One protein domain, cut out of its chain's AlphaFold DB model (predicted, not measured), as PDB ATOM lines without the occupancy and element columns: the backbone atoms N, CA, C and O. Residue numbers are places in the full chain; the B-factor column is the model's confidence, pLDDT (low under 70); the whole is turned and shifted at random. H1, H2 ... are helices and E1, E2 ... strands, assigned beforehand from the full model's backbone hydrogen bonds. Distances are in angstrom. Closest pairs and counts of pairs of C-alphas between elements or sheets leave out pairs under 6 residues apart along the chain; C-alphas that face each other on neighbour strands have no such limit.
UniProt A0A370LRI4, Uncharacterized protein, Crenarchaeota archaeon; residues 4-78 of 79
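AT A GLANCE: This is residues 4 to 78 of the 79 residues of an uncharacterized protein of Crenarchaeota archaeon (UniProt A0A370LRI4). A four-stranded antiparallel sheet forms one layer, and H1 and H3 pack over one of its faces as a second layer, while H2 sits between them along the chain and only grazes the sheet. The 75 printed residues hold four named strands and then three named helices, E1 E2 E3 E4 H1 H2 H3, a mixed class. The sheet's order E1 E2 E3 E4 is a meander, each strand the antiparallel neighbour of the one before. The whole is compact, with a radius of gyration of the C-alphas of 11.1 A, and rounded, spanning 29 by 25 by 19 A.

IN THESE COORDINATES: E1, residues 4 to 7, begins at C-alpha 4 (34.379, 51.181, 38.537). E2 is residues 13 to 17, 12.8 A long, E3 residues 32 to 36, 13.5 A, and E4 residues 39 to 42. H1 is residues 43 to 49, H2 residues 59 to 65, and H3 residues 68 to 77, 14.8 A, ending at C-alpha 77 (33.225, 42.450, 35.772).

HOW THE PARTS SIT: In the hairpin E1 and E2, N 6 and O 14 are 2.8 A apart; in E2 and E3, N 15 and O 33, 2.8 A; in E3 and E4, N 34 and O 41, 2.8 A. H3 is over E2 at a height over the sheet of 9.8 A and runs along the strands; the closest C-alphas of H3 and E2, Ile 77 and Leu 16, are 7.0 A apart. H1 is on the same face at a height of 9.0 A, only just over none of the strands, with 2 of its 7 C-alphas falling on E3; its closest C-alpha to E3 is that of Tyr 43, 5.1 A from Met 33. H1 and H2, a helical hairpin, only just touch, with 3 pairs of C-alphas within 8 A, the closest being Ile 47 and Met 62 at 6.7 A. H1 and H3 are apart. Every O i to N i+4 pair is within hydrogen-bond range in H1 and H2, and 4 of 6 in H3.

THE WHOLE: The C-alphas farthest apart, Ala 19 and Gln 59, are 29.7 A apart. The printed part has no cut. The link from E2 to E3 is long, with 14 residues. The mean pLDDT of the printed part is 85.9; residues 20 to 30 and residue 78 are under 70.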
ATOM      1  N   LYS A   4      35.331  50.121  38.879       90.00
ATOM      2  CA  LYS A   4      34.379  51.181  38.537       90.00
ATOM      3  C   LYS A   4      33.521  51.527  39.743       90.00
ATOM      4  O   LYS A   4      33.142  50.662  40.521       90.00
ATOM      5  N   THR A   5      33.191  52.802  39.877       93.00
ATOM      6  CA  THR A   5      32.245  53.283  40.881       93.00
ATOM      7  C   THR A   5      31.100  53.970  40.162       93.00
ATOM      8  O   THR A   5      31.324  54.874  39.358       93.00
ATOM      9  N   LEU A   6      29.881  53.510  40.418       94.88
ATOM     10  CA  LEU A   6      28.655  54.117  39.922       94.88
ATOM     11  C   LEU A   6      27.987  54.867  41.069       94.88
ATOM     12  O   LEU A   6      27.902  54.363  42.189       94.88
ATOM     13  N   HIS A   7      27.516  56.073  40.777       96.62
ATOM     14  CA  HIS A   7      26.794  56.904  41.730       96.62
ATOM     15  C   HIS A   7      25.311  56.863  41.391       96.62
ATOM     16  O   HIS A   7      24.915  57.201  40.275       96.62
ATOM     17  N   GLY A   8      24.522  56.418  42.359       95.25
ATOM     18  CA  GLY A   8      23.082  56.285  42.266       95.25
ATOM     19  C   GLY A   8      22.332  57.398  42.996       95.25
ATOM     20  O   GLY A   8      22.928  58.317  43.574       95.25
ATOM     21  N   PRO A   9      20.996  57.324  42.987       96.69
ATOM     22  CA  PRO A   9      20.146  58.271  43.689       96.69
ATOM     23  C   PRO A   9      20.330  58.179  45.208       96.69
ATOM     24  O   PRO A   9      20.865  57.213  45.750       96.69
ATOM     25  N   LYS A  10      19.901  59.234  45.909       96.06
ATOM     26  CA  LYS A  10      19.942  59.346  47.381       96.06
ATOM     27  C   LYS A  10      21.322  59.089  48.018       96.06
ATOM     28  O   LYS A  10      21.403  58.798  49.208       96.06
ATOM     29  N   GLY A  11      22.406  59.231  47.252       94.69
ATOM     30  CA  GLY A  11      23.768  58.984  47.730       94.69
ATOM     31  C   GLY A  11      24.161  57.506  47.778       94.69
ATOM     32  O   GLY A  11      25.162  57.183  48.417       94.69
ATOM     33  N   ALA A  12      23.401  56.620  47.126       95.94
ATOM     34  CA  ALA A  12      23.805  55.236  46.913       95.94
ATOM     35  C   ALA A  12      25.033  55.164  45.995       95.94
ATOM     36  O   ALA A  12      25.183  55.951  45.057       95.94
ATOM     37  N   ILE A  13      25.930  54.223  46.271       96.19
ATOM     38  CA  ILE A  13      27.150  54.005  45.496       96.19
ATOM     39  C   ILE A  13      27.283  52.511  45.231       96.19
ATOM     40  O   ILE A  13      27.177  51.718  46.158       96.19
ATOM     41  N   LEU A  14      27.559  52.134  43.985       93.81
ATOM     42  CA  LEU A  14      27.877  50.763  43.596       93.81
ATOM     43  C   LEU A  14      29.348  50.698  43.193       93.81
ATOM     44  O   LEU A  14      29.797  51.397  42.282       93.81
ATOM     45  N   ILE A  15      30.108  49.876  43.899       91.31
ATOM     46  CA  ILE A  15      31.531  49.644  43.690       91.31
ATOM     47  C   ILE A  15      31.670  48.303  42.982       91.31
ATOM     48  O   ILE A  15      31.303  47.266  43.522       91.31
ATOM     49  N   LEU A  16      32.207  48.345  41.771       89.50
ATOM     50  CA  LEU A  16      32.478  47.204  40.914       89.50
ATOM     51  C   LEU A  16      33.991  46.982  40.890       89.50
ATOM     52  O   LEU A  16      34.720  47.815  40.350       89.50
ATOM     53  N   ASP A  17      34.480  45.905  41.488       86.06
ATOM     54  CA  ASP A  17      35.906  45.590  41.557       86.06
ATOM     55  C   ASP A  17      36.130  44.084  41.399       86.06
ATOM     56  O   ASP A  17      35.910  43.297  42.314       86.06
ATOM     57  N   GLN A  18      36.590  43.680  40.214       78.38
ATOM     58  CA  GLN A  18      36.822  42.270  39.878       78.38
ATOM     59  C   GLN A  18      37.958  41.635  40.702       78.38
ATOM     60  O   GLN A  18      38.038  40.414  40.809       78.38
ATOM     61  N   ALA A  19      38.870  42.446  41.241       73.94
ATOM     62  CA  ALA A  19      40.032  41.970  41.984       73.94
ATOM     63  C   ALA A  19      39.792  41.923  43.497       73.94
ATOM     64  O   ALA A  19      40.581  41.319  44.225       73.94
ATOM     65  N   GLN A  20      38.738  42.590  43.969       65.31
ATOM     66  CA  GLN A  20      38.461  42.748  45.383       65.31
ATOM     67  C   GLN A  20      37.341  41.805  45.813       65.31
ATOM     68  O   GLN A  20      36.174  41.987  45.486       65.31
ATOM     69  N   VAL A  21      37.718  40.815  46.617       60.28
ATOM     70  CA  VAL A  21      36.781  40.096  47.476       60.28
ATOM     71  C   VAL A  21      36.522  40.991  48.684       60.28
ATOM     72  O   VAL A  21      37.457  41.300  49.424       60.28
ATOM     73  N   PHE A  22      35.290  41.468  48.859       60.25
ATOM     74  CA  PHE A  22      34.940  42.282  50.021       60.25
ATOM     75  C   PHE A  22      34.887  41.382  51.272       60.25
ATOM     76  O   PHE A  22      34.116  40.427  51.280       60.25
ATOM     77  N   PRO A  23      35.742  41.619  52.287       49.75
ATOM     78  CA  PRO A  23      36.073  40.612  53.301       49.75
ATOM     79  C   PRO A  23      35.036  40.422  54.420       49.75
ATOM     80  O   PRO A  23      35.107  39.409  55.109       49.75
ATOM     81  N   ASP A  24      34.089  41.350  54.593       53.25
ATOM     82  CA  ASP A  24      33.175  41.363  55.748       53.25
ATOM     83  C   ASP A  24      31.781  40.757  55.465       53.25
ATOM     84  O   ASP A  24      30.938  40.728  56.357       53.25
ATOM     85  N   ASP A  25      31.537  40.228  54.257       51.75
ATOM     86  CA  ASP A  25      30.302  39.509  53.900       51.75
ATOM     87  C   ASP A  25      30.647  38.044  53.529       51.75
ATOM     88  O   ASP A  25      31.444  37.820  52.609       51.75
ATOM     89  N   PRO A  26      30.101  37.026  54.233       46.00
ATOM     90  CA  PRO A  26      30.408  35.606  54.020       46.00
ATOM     91  C   PRO A  26      30.031  35.065  52.625       46.00
ATOM     92  O   PRO A  26      30.382  33.925  52.302       46.00
ATOM     93  N   GLY A  27      29.401  35.868  51.760       47.78
ATOM     94  CA  GLY A  27      29.355  35.666  50.307       47.78
ATOM     95  C   GLY A  27      30.704  35.948  49.630       47.78
ATOM     96  O   GLY A  27      30.850  36.901  48.868       47.78
ATOM     97  N   ALA A  28      31.715  35.126  49.914       42.00
ATOM     98  CA  ALA A  28      33.076  35.268  49.405       42.00
ATOM     99  C   ALA A  28      33.135  35.467  47.873       42.00
ATOM    100  O   ALA A  28      32.867  34.555  47.094       42.00
ATOM    101  N   GLY A  29      33.558  36.655  47.437       54.66
ATOM    102  CA  GLY A  29      34.037  36.897  46.073       54.66
ATOM    103  C   GLY A  29      33.086  37.631  45.137       54.66
ATOM    104  O   GLY A  29      33.311  37.613  43.928       54.66
ATOM    105  N   THR A  30      32.046  38.289  45.650       66.56
ATOM    106  CA  THR A  30      31.181  39.104  44.788       66.56
ATOM    107  C   THR A  30      31.936  40.362  44.334       66.56
ATOM    108  O   THR A  30      32.400  41.126  45.187       66.56
ATOM    109  N   PRO A  31      32.052  40.627  43.022       84.06
ATOM    110  CA  PRO A  31      32.796  41.776  42.519       84.06
ATOM    111  C   PRO A  31      31.970  43.077  42.565       84.06
ATOM    112  O   PRO A  31      32.401  44.086  42.010       84.06
ATOM    113  N   ALA A  32      30.782  43.077  43.194       88.44
ATOM    114  CA  ALA A  32      29.869  44.219  43.245       88.44
ATOM    115  C   ALA A  32      29.343  44.489  44.669       88.44
ATOM    116  O   ALA A  32      28.671  43.658  45.279       88.44
ATOM    117  N   MET A  33      29.618  45.688  45.181       90.81
ATOM    118  CA  MET A  33      29.314  46.121  46.548       90.81
ATOM    119  C   MET A  33      28.513  47.420  46.542       90.81
ATOM    120  O   MET A  33      28.920  48.397  45.913       90.81
ATOM    121  N   VAL A  34      27.408  47.463  47.274       91.88
ATOM    122  CA  VAL A  34      26.597  48.667  47.464       91.88
ATOM    123  C   VAL A  34      27.002  49.340  48.766       91.88
ATOM    124  O   VAL A  34      27.196  48.690  49.789       91.88
ATOM    125  N   LYS A  35      27.110  50.665  48.725       94.06
ATOM    126  CA  LYS A  35      27.251  51.532  49.890       94.06
ATOM    127  C   LYS A  35      26.065  52.482  49.957       94.06
ATOM    128  O   LYS A  35      25.801  53.213  48.998       94.06
ATOM    129  N   TYR A  36      25.415  52.549  51.112       94.94
ATOM    130  CA  TYR A  36      24.313  53.475  51.361       94.94
ATOM    131  C   TYR A  36      24.282  53.896  52.831       94.94
ATOM    132  O   TYR A  36      24.396  53.063  53.713       94.94
ATOM    133  N   ARG A  37      24.171  55.202  53.123       91.19
ATOM    134  CA  ARG A  37      24.096  55.749  54.501       91.19
ATOM    135  C   ARG A  37      25.131  55.184  55.502       91.19
ATOM    136  O   ARG A  37      24.819  55.000  56.669       91.19
ATOM    137  N   ASN A  38      26.377  55.014  55.052       88.44
ATOM    138  CA  ASN A  38      27.519  54.438  55.795       88.44
ATOM    139  C   ASN A  38      27.520  52.914  55.967       88.44
ATOM    140  O   ASN A  38      28.501  52.389  56.486       88.44
ATOM    141  N   ASN A  39      26.508  52.232  55.447       90.38
ATOM    142  CA  ASN A  39      26.420  50.783  55.410       90.38
ATOM    143  C   ASN A  39      26.969  50.216  54.105       90.38
ATOM    144  O   ASN A  39      27.055  50.931  53.096       90.38
ATOM    145  N   TYR A  40      27.325  48.934  54.142       89.81
ATOM    146  CA  TYR A  40      27.847  48.185  53.007       89.81
ATOM    147  C   TYR A  40      27.170  46.820  52.924       89.81
ATOM    148  O   TYR A  40      27.055  46.118  53.922       89.81
ATOM    149  N   SER A  41      26.742  46.423  51.731       89.19
ATOM    150  CA  SER A  41      26.247  45.067  51.475       89.19
ATOM    151  C   SER A  41      26.491  44.675  50.033       89.19
ATOM    152  O   SER A  41      26.555  45.528  49.142       89.19
ATOM    153  N   THR A  42      26.620  43.378  49.778       89.44
ATOM    154  CA  THR A  42      26.778  42.891  48.408       89.44
ATOM    155  C   THR A  42      25.582  43.297  47.544       89.44
ATOM    156  O   THR A  42      24.446  43.405  48.015       89.44
ATOM    157  N   TYR A  43      25.843  43.551  46.258       90.81
ATOM    158  CA  TYR A  43      24.813  43.985  45.309       90.81
ATOM    159  C   TYR A  43      23.602  43.042  45.295       90.81
ATOM    160  O   TYR A  43      22.459  43.494  45.310       90.81
ATOM    161  N   TRP A  44      23.852  41.733  45.325       88.19
ATOM    162  CA  TRP A  44      22.804  40.717  45.284       88.19
ATOM    163  C   TRP A  44      21.954  40.686  46.557       88.19
ATOM    164  O   TRP A  44      20.743  40.530  46.443       88.19
ATOM    165  N   CYS A  45      22.533  40.899  47.744       89.12
ATOM    166  CA  CYS A  45      21.746  41.074  48.970       89.12
ATOM    167  C   CYS A  45      20.842  42.306  48.869       89.12
ATOM    168  O   CYS A  45      19.647  42.211  49.129       89.12
ATOM    169  N   CYS A  46      21.377  43.433  48.389       91.62
ATOM    170  CA  CYS A  46      20.594  44.658  48.216       91.62
ATOM    171  C   CYS A  46      19.400  44.466  47.273       91.62
ATOM    172  O   CYS A  46      18.295  44.877  47.611       91.62
ATOM    173  N   ILE A  47      19.606  43.825  46.119       91.06
ATOM    174  CA  ILE A  47      18.537  43.551  45.145       91.06
ATOM    175  C   ILE A  47      17.504  42.557  45.684       91.06
ATOM    176  O   ILE A  47      16.308  42.768  45.499       91.06
ATOM    177  N   ASN A  48      17.944  41.485  46.344       90.31
ATOM    178  CA  ASN A  48      17.041  40.427  46.797       90.31
ATOM    179  C   ASN A  48      16.227  40.830  48.031       90.31
ATOM    180  O   ASN A  48      15.074  40.427  48.162       90.31
ATOM    181  N   GLU A  49      16.833  41.587  48.945       92.38
ATOM    182  CA  GLU A  49      16.251  41.883  50.257       92.38
ATOM    183  C   GLU A  49      15.723  43.316  50.359       92.38
ATOM    184  O   GLU A  49      14.926  43.611  51.246       92.38
ATOM    185  N   GLY A  50      16.141  44.217  49.464       94.56
ATOM    186  CA  GLY A  50      15.786  45.635  49.537       94.56
ATOM    187  C   GLY A  50      16.475  46.379  50.682       94.56
ATOM    188  O   GLY A  50      16.026  47.454  51.084       94.56
ATOM    189  N   VAL A  51      17.555  45.820  51.231       93.50
ATOM    190  CA  VAL A  51      18.226  46.311  52.439       93.50
ATOM    191  C   VAL A  51      19.744  46.330  52.239       93.50
ATOM    192  O   VAL A  51      20.315  45.437  51.619       93.50
ATOM    193  N   CYS A  52      20.402  47.354  52.782       91.69
ATOM    194  CA  CYS A  52      21.853  47.455  52.909       91.69
ATOM    195  C   CYS A  52      22.230  47.549  54.398       91.69
ATOM    196  O   CYS A  52      22.045  48.600  55.016       91.69
ATOM    197  N   ASP A  53      22.732  46.444  54.956       87.75
ATOM    198  CA  ASP A  53      23.152  46.265  56.357       87.75
ATOM    199  C   ASP A  53      22.124  46.863  57.332       87.75
ATOM    200  O   ASP A  53      22.360  47.872  57.989       87.75
ATOM    201  N   GLU A  54      20.909  46.308  57.316       89.38
ATOM    202  CA  GLU A  54      19.747  46.745  58.113       89.38
ATOM    203  C   GLU A  54      19.077  48.067  57.688       89.38
ATOM    204  O   GLU A  54      18.009  48.409  58.202       89.38
ATOM    205  N   VAL A  55      19.629  48.808  56.724       93.06
ATOM    206  CA  VAL A  55      18.993  50.026  56.197       93.06
ATOM    207  C   VAL A  55      18.205  49.732  54.927       93.06
ATOM    208  O   VAL A  55      18.772  49.374  53.898       93.06
ATOM    209  N   GLU A  56      16.896  49.969  54.985       96.31
ATOM    210  CA  GLU A  56      16.000  49.859  53.832       96.31
ATOM    211  C   GLU A  56      16.421  50.809  52.699       96.31
ATOM    212  O   GLU A  56      16.677  52.010  52.896       96.31
ATOM    213  N   LEU A  57      16.501  50.252  51.495       96.56
ATOM    214  CA  LEU A  57      16.817  50.984  50.282       96.56
ATOM    215  C   LEU A  57      15.539  51.639  49.740       96.56
ATOM    216  O   LEU A  57      14.543  50.957  49.511       96.56
ATOM    217  N   PRO A  58      15.540  52.962  49.491       97.25
ATOM    218  CA  PRO A  58      14.415  53.614  48.831       97.25
ATOM    219  C   PRO A  58      14.137  52.991  47.460       97.25
ATOM    220  O   PRO A  58      15.082  52.627  46.762       97.25
ATOM    221  N   GLN A  59      12.874  52.999  47.022       96.69
ATOM    222  CA  GLN A  59      12.492  52.476  45.703       96.69
ATOM    223  C   GLN A  59      13.341  53.064  44.564       96.69
ATOM    224  O   GLN A  59      13.810  52.323  43.719       96.69
ATOM    225  N   GLU A  60      13.653  54.367  44.593       97.38
ATOM    226  CA  GLU A  60      14.537  54.995  43.592       97.38
ATOM    227  C   GLU A  60      15.929  54.339  43.518       97.38
ATOM    228  O   GLU A  60      16.535  54.277  42.451       97.38
ATOM    229  N   VAL A  61      16.464  53.881  44.655       97.31
ATOM    230  CA  VAL A  61      17.748  53.171  44.710       97.31
ATOM    231  C   VAL A  61      17.587  51.753  44.177       97.31
ATOM    232  O   VAL A  61      18.443  51.315  43.417       97.31
ATOM    233  N   MET A  62      16.488  51.074  44.514       97.81
ATOM    234  CA  MET A  62      16.173  49.741  43.991       97.81
ATOM    235  C   MET A  62      16.001  49.751  42.469       97.81
ATOM    236  O   MET A  62      16.665  48.982  41.784       97.81
ATOM    237  N   ASP A  63      15.216  50.688  41.935       97.62
ATOM    238  CA  ASP A  63      15.002  50.870  40.495       97.62
ATOM    239  C   ASP A  63      16.315  51.173  39.760       97.62
ATOM    240  O   ASP A  63      16.535  50.747  38.628       97.62
ATOM    241  N   TRP A  64      17.209  51.932  40.400       97.38
ATOM    242  CA  TRP A  64      18.529  52.208  39.846       97.38
ATOM    243  C   TRP A  64      19.421  50.964  39.839       97.38
ATOM    244  O   TRP A  64      20.079  50.707  38.827       97.38
ATOM    245  N   LEU A  65      19.456  50.201  40.934       95.75
ATOM    246  CA  LEU A  65      20.235  48.967  41.018       95.75
ATOM    247  C   LEU A  65      19.741  47.929  40.000       95.75
ATOM    248  O   LEU A  65      20.573  47.318  39.343       95.75
ATOM    249  N   ASP A  66      18.427  47.805  39.802       95.69
ATOM    250  CA  ASP A  66      17.800  46.885  38.836       95.69
ATOM    251  C   ASP A  66      17.794  47.421  37.387       95.69
ATOM    252  O   ASP A  66      17.236  46.825  36.468       95.69
ATOM    253  N   SER A  67      18.410  48.581  37.145       96.50
ATOM    254  CA  SER A  67      18.434  49.171  35.809       96.50
ATOM    255  C   SER A  67      19.357  48.409  34.856       96.50
ATOM    256  O   SER A  67      20.460  47.988  35.214       96.50
ATOM    257  N   GLU A  68      18.975  48.368  33.577       94.88
ATOM    258  CA  GLU A  68      19.793  47.788  32.500       94.88
ATOM    259  C   GLU A  68      21.208  48.403  32.449       94.88
ATOM    260  O   GLU A  68      22.192  47.745  32.105       94.88
ATOM    261  N   ALA A  69      21.340  49.678  32.827       93.69
ATOM    262  CA  ALA A  69      22.627  50.357  32.901       93.69
ATOM    263  C   ALA A  69      23.555  49.736  33.958       93.69
ATOM    264  O   ALA A  69      24.740  49.550  33.682       93.69
ATOM    265  N   VAL A  70      23.037  49.415  35.145       93.19
ATOM    266  CA  VAL A  70      23.803  48.749  36.207       93.19
ATOM    267  C   VAL A  70      24.084  47.296  35.830       93.19
ATOM    268  O   VAL A  70      25.234  46.860  35.923       93.19
ATOM    269  N   GLU A  71      23.090  46.582  35.306       90.81
ATOM    270  CA  GLU A  71      23.236  45.195  34.859       90.81
ATOM    271  C   GLU A  71      24.355  45.046  33.810       90.81
ATOM    272  O   GLU A  71      25.225  44.177  33.920       90.81
ATOM    273  N   ASN A  72      24.398  45.944  32.822       91.50
ATOM    274  CA  ASN A  72      25.431  45.956  31.788       91.50
ATOM    275  C   ASN A  72      26.839  46.217  32.337       91.50
ATOM    276  O   ASN A  72      27.819  45.787  31.732       91.50
ATOM    277  N   GLU A  73      26.977  46.930  33.454       90.88
ATOM    278  CA  GLU A  73      28.273  47.138  34.101       90.88
ATOM    279  C   GLU A  73      28.692  45.932  34.945       90.88
ATOM    280  O   GLU A  73      29.864  45.558  34.926       90.88
ATOM    281  N   ILE A  74      27.742  45.275  35.612       85.81
ATOM    282  CA  ILE A  74      27.989  44.037  36.361       85.81
ATOM    283  C   ILE A  74      28.434  42.906  35.418       85.81
ATOM    284  O   ILE A  74      29.410  42.215  35.706       85.81
ATOM    285  N   LYS A  75      27.824  42.776  34.234       85.62
ATOM    286  CA  LYS A  75      28.255  41.806  33.202       85.62
ATOM    287  C   LYS A  75      29.697  42.017  32.722       85.62
ATOM    288  O   LYS A  75      30.341  41.091  32.247       85.62
ATOM    289  N   LYS A  76      30.245  43.233  32.834       84.50
ATOM    290  CA  LYS A  76      31.633  43.516  32.416       84.50
ATOM    291  C   LYS A  76      32.670  43.014  33.420       84.50
ATOM    292  O   LYS A  76      33.816  42.811  33.030       84.50
ATOM    293  N   ILE A  77      32.304  42.859  34.695       77.38
ATOM    294  CA  ILE A  77      33.225  42.450  35.772       77.38
ATOM    295  C   ILE A  77      33.173  40.947  36.077       77.38
ATOM    296  O   ILE A  77      34.136  40.417  36.629       77.38
ATOM    297  N   GLY A  78      32.102  40.255  35.686       64.19
ATOM    298  CA  GLY A  78      31.972  38.799  35.717       64.19
ATOM    299  C   GLY A  78      31.305  38.337  34.423       64.19
ATOM    300  O   GLY A  78      30.136  38.648  34.226       64.19
TER     301      GLY A  78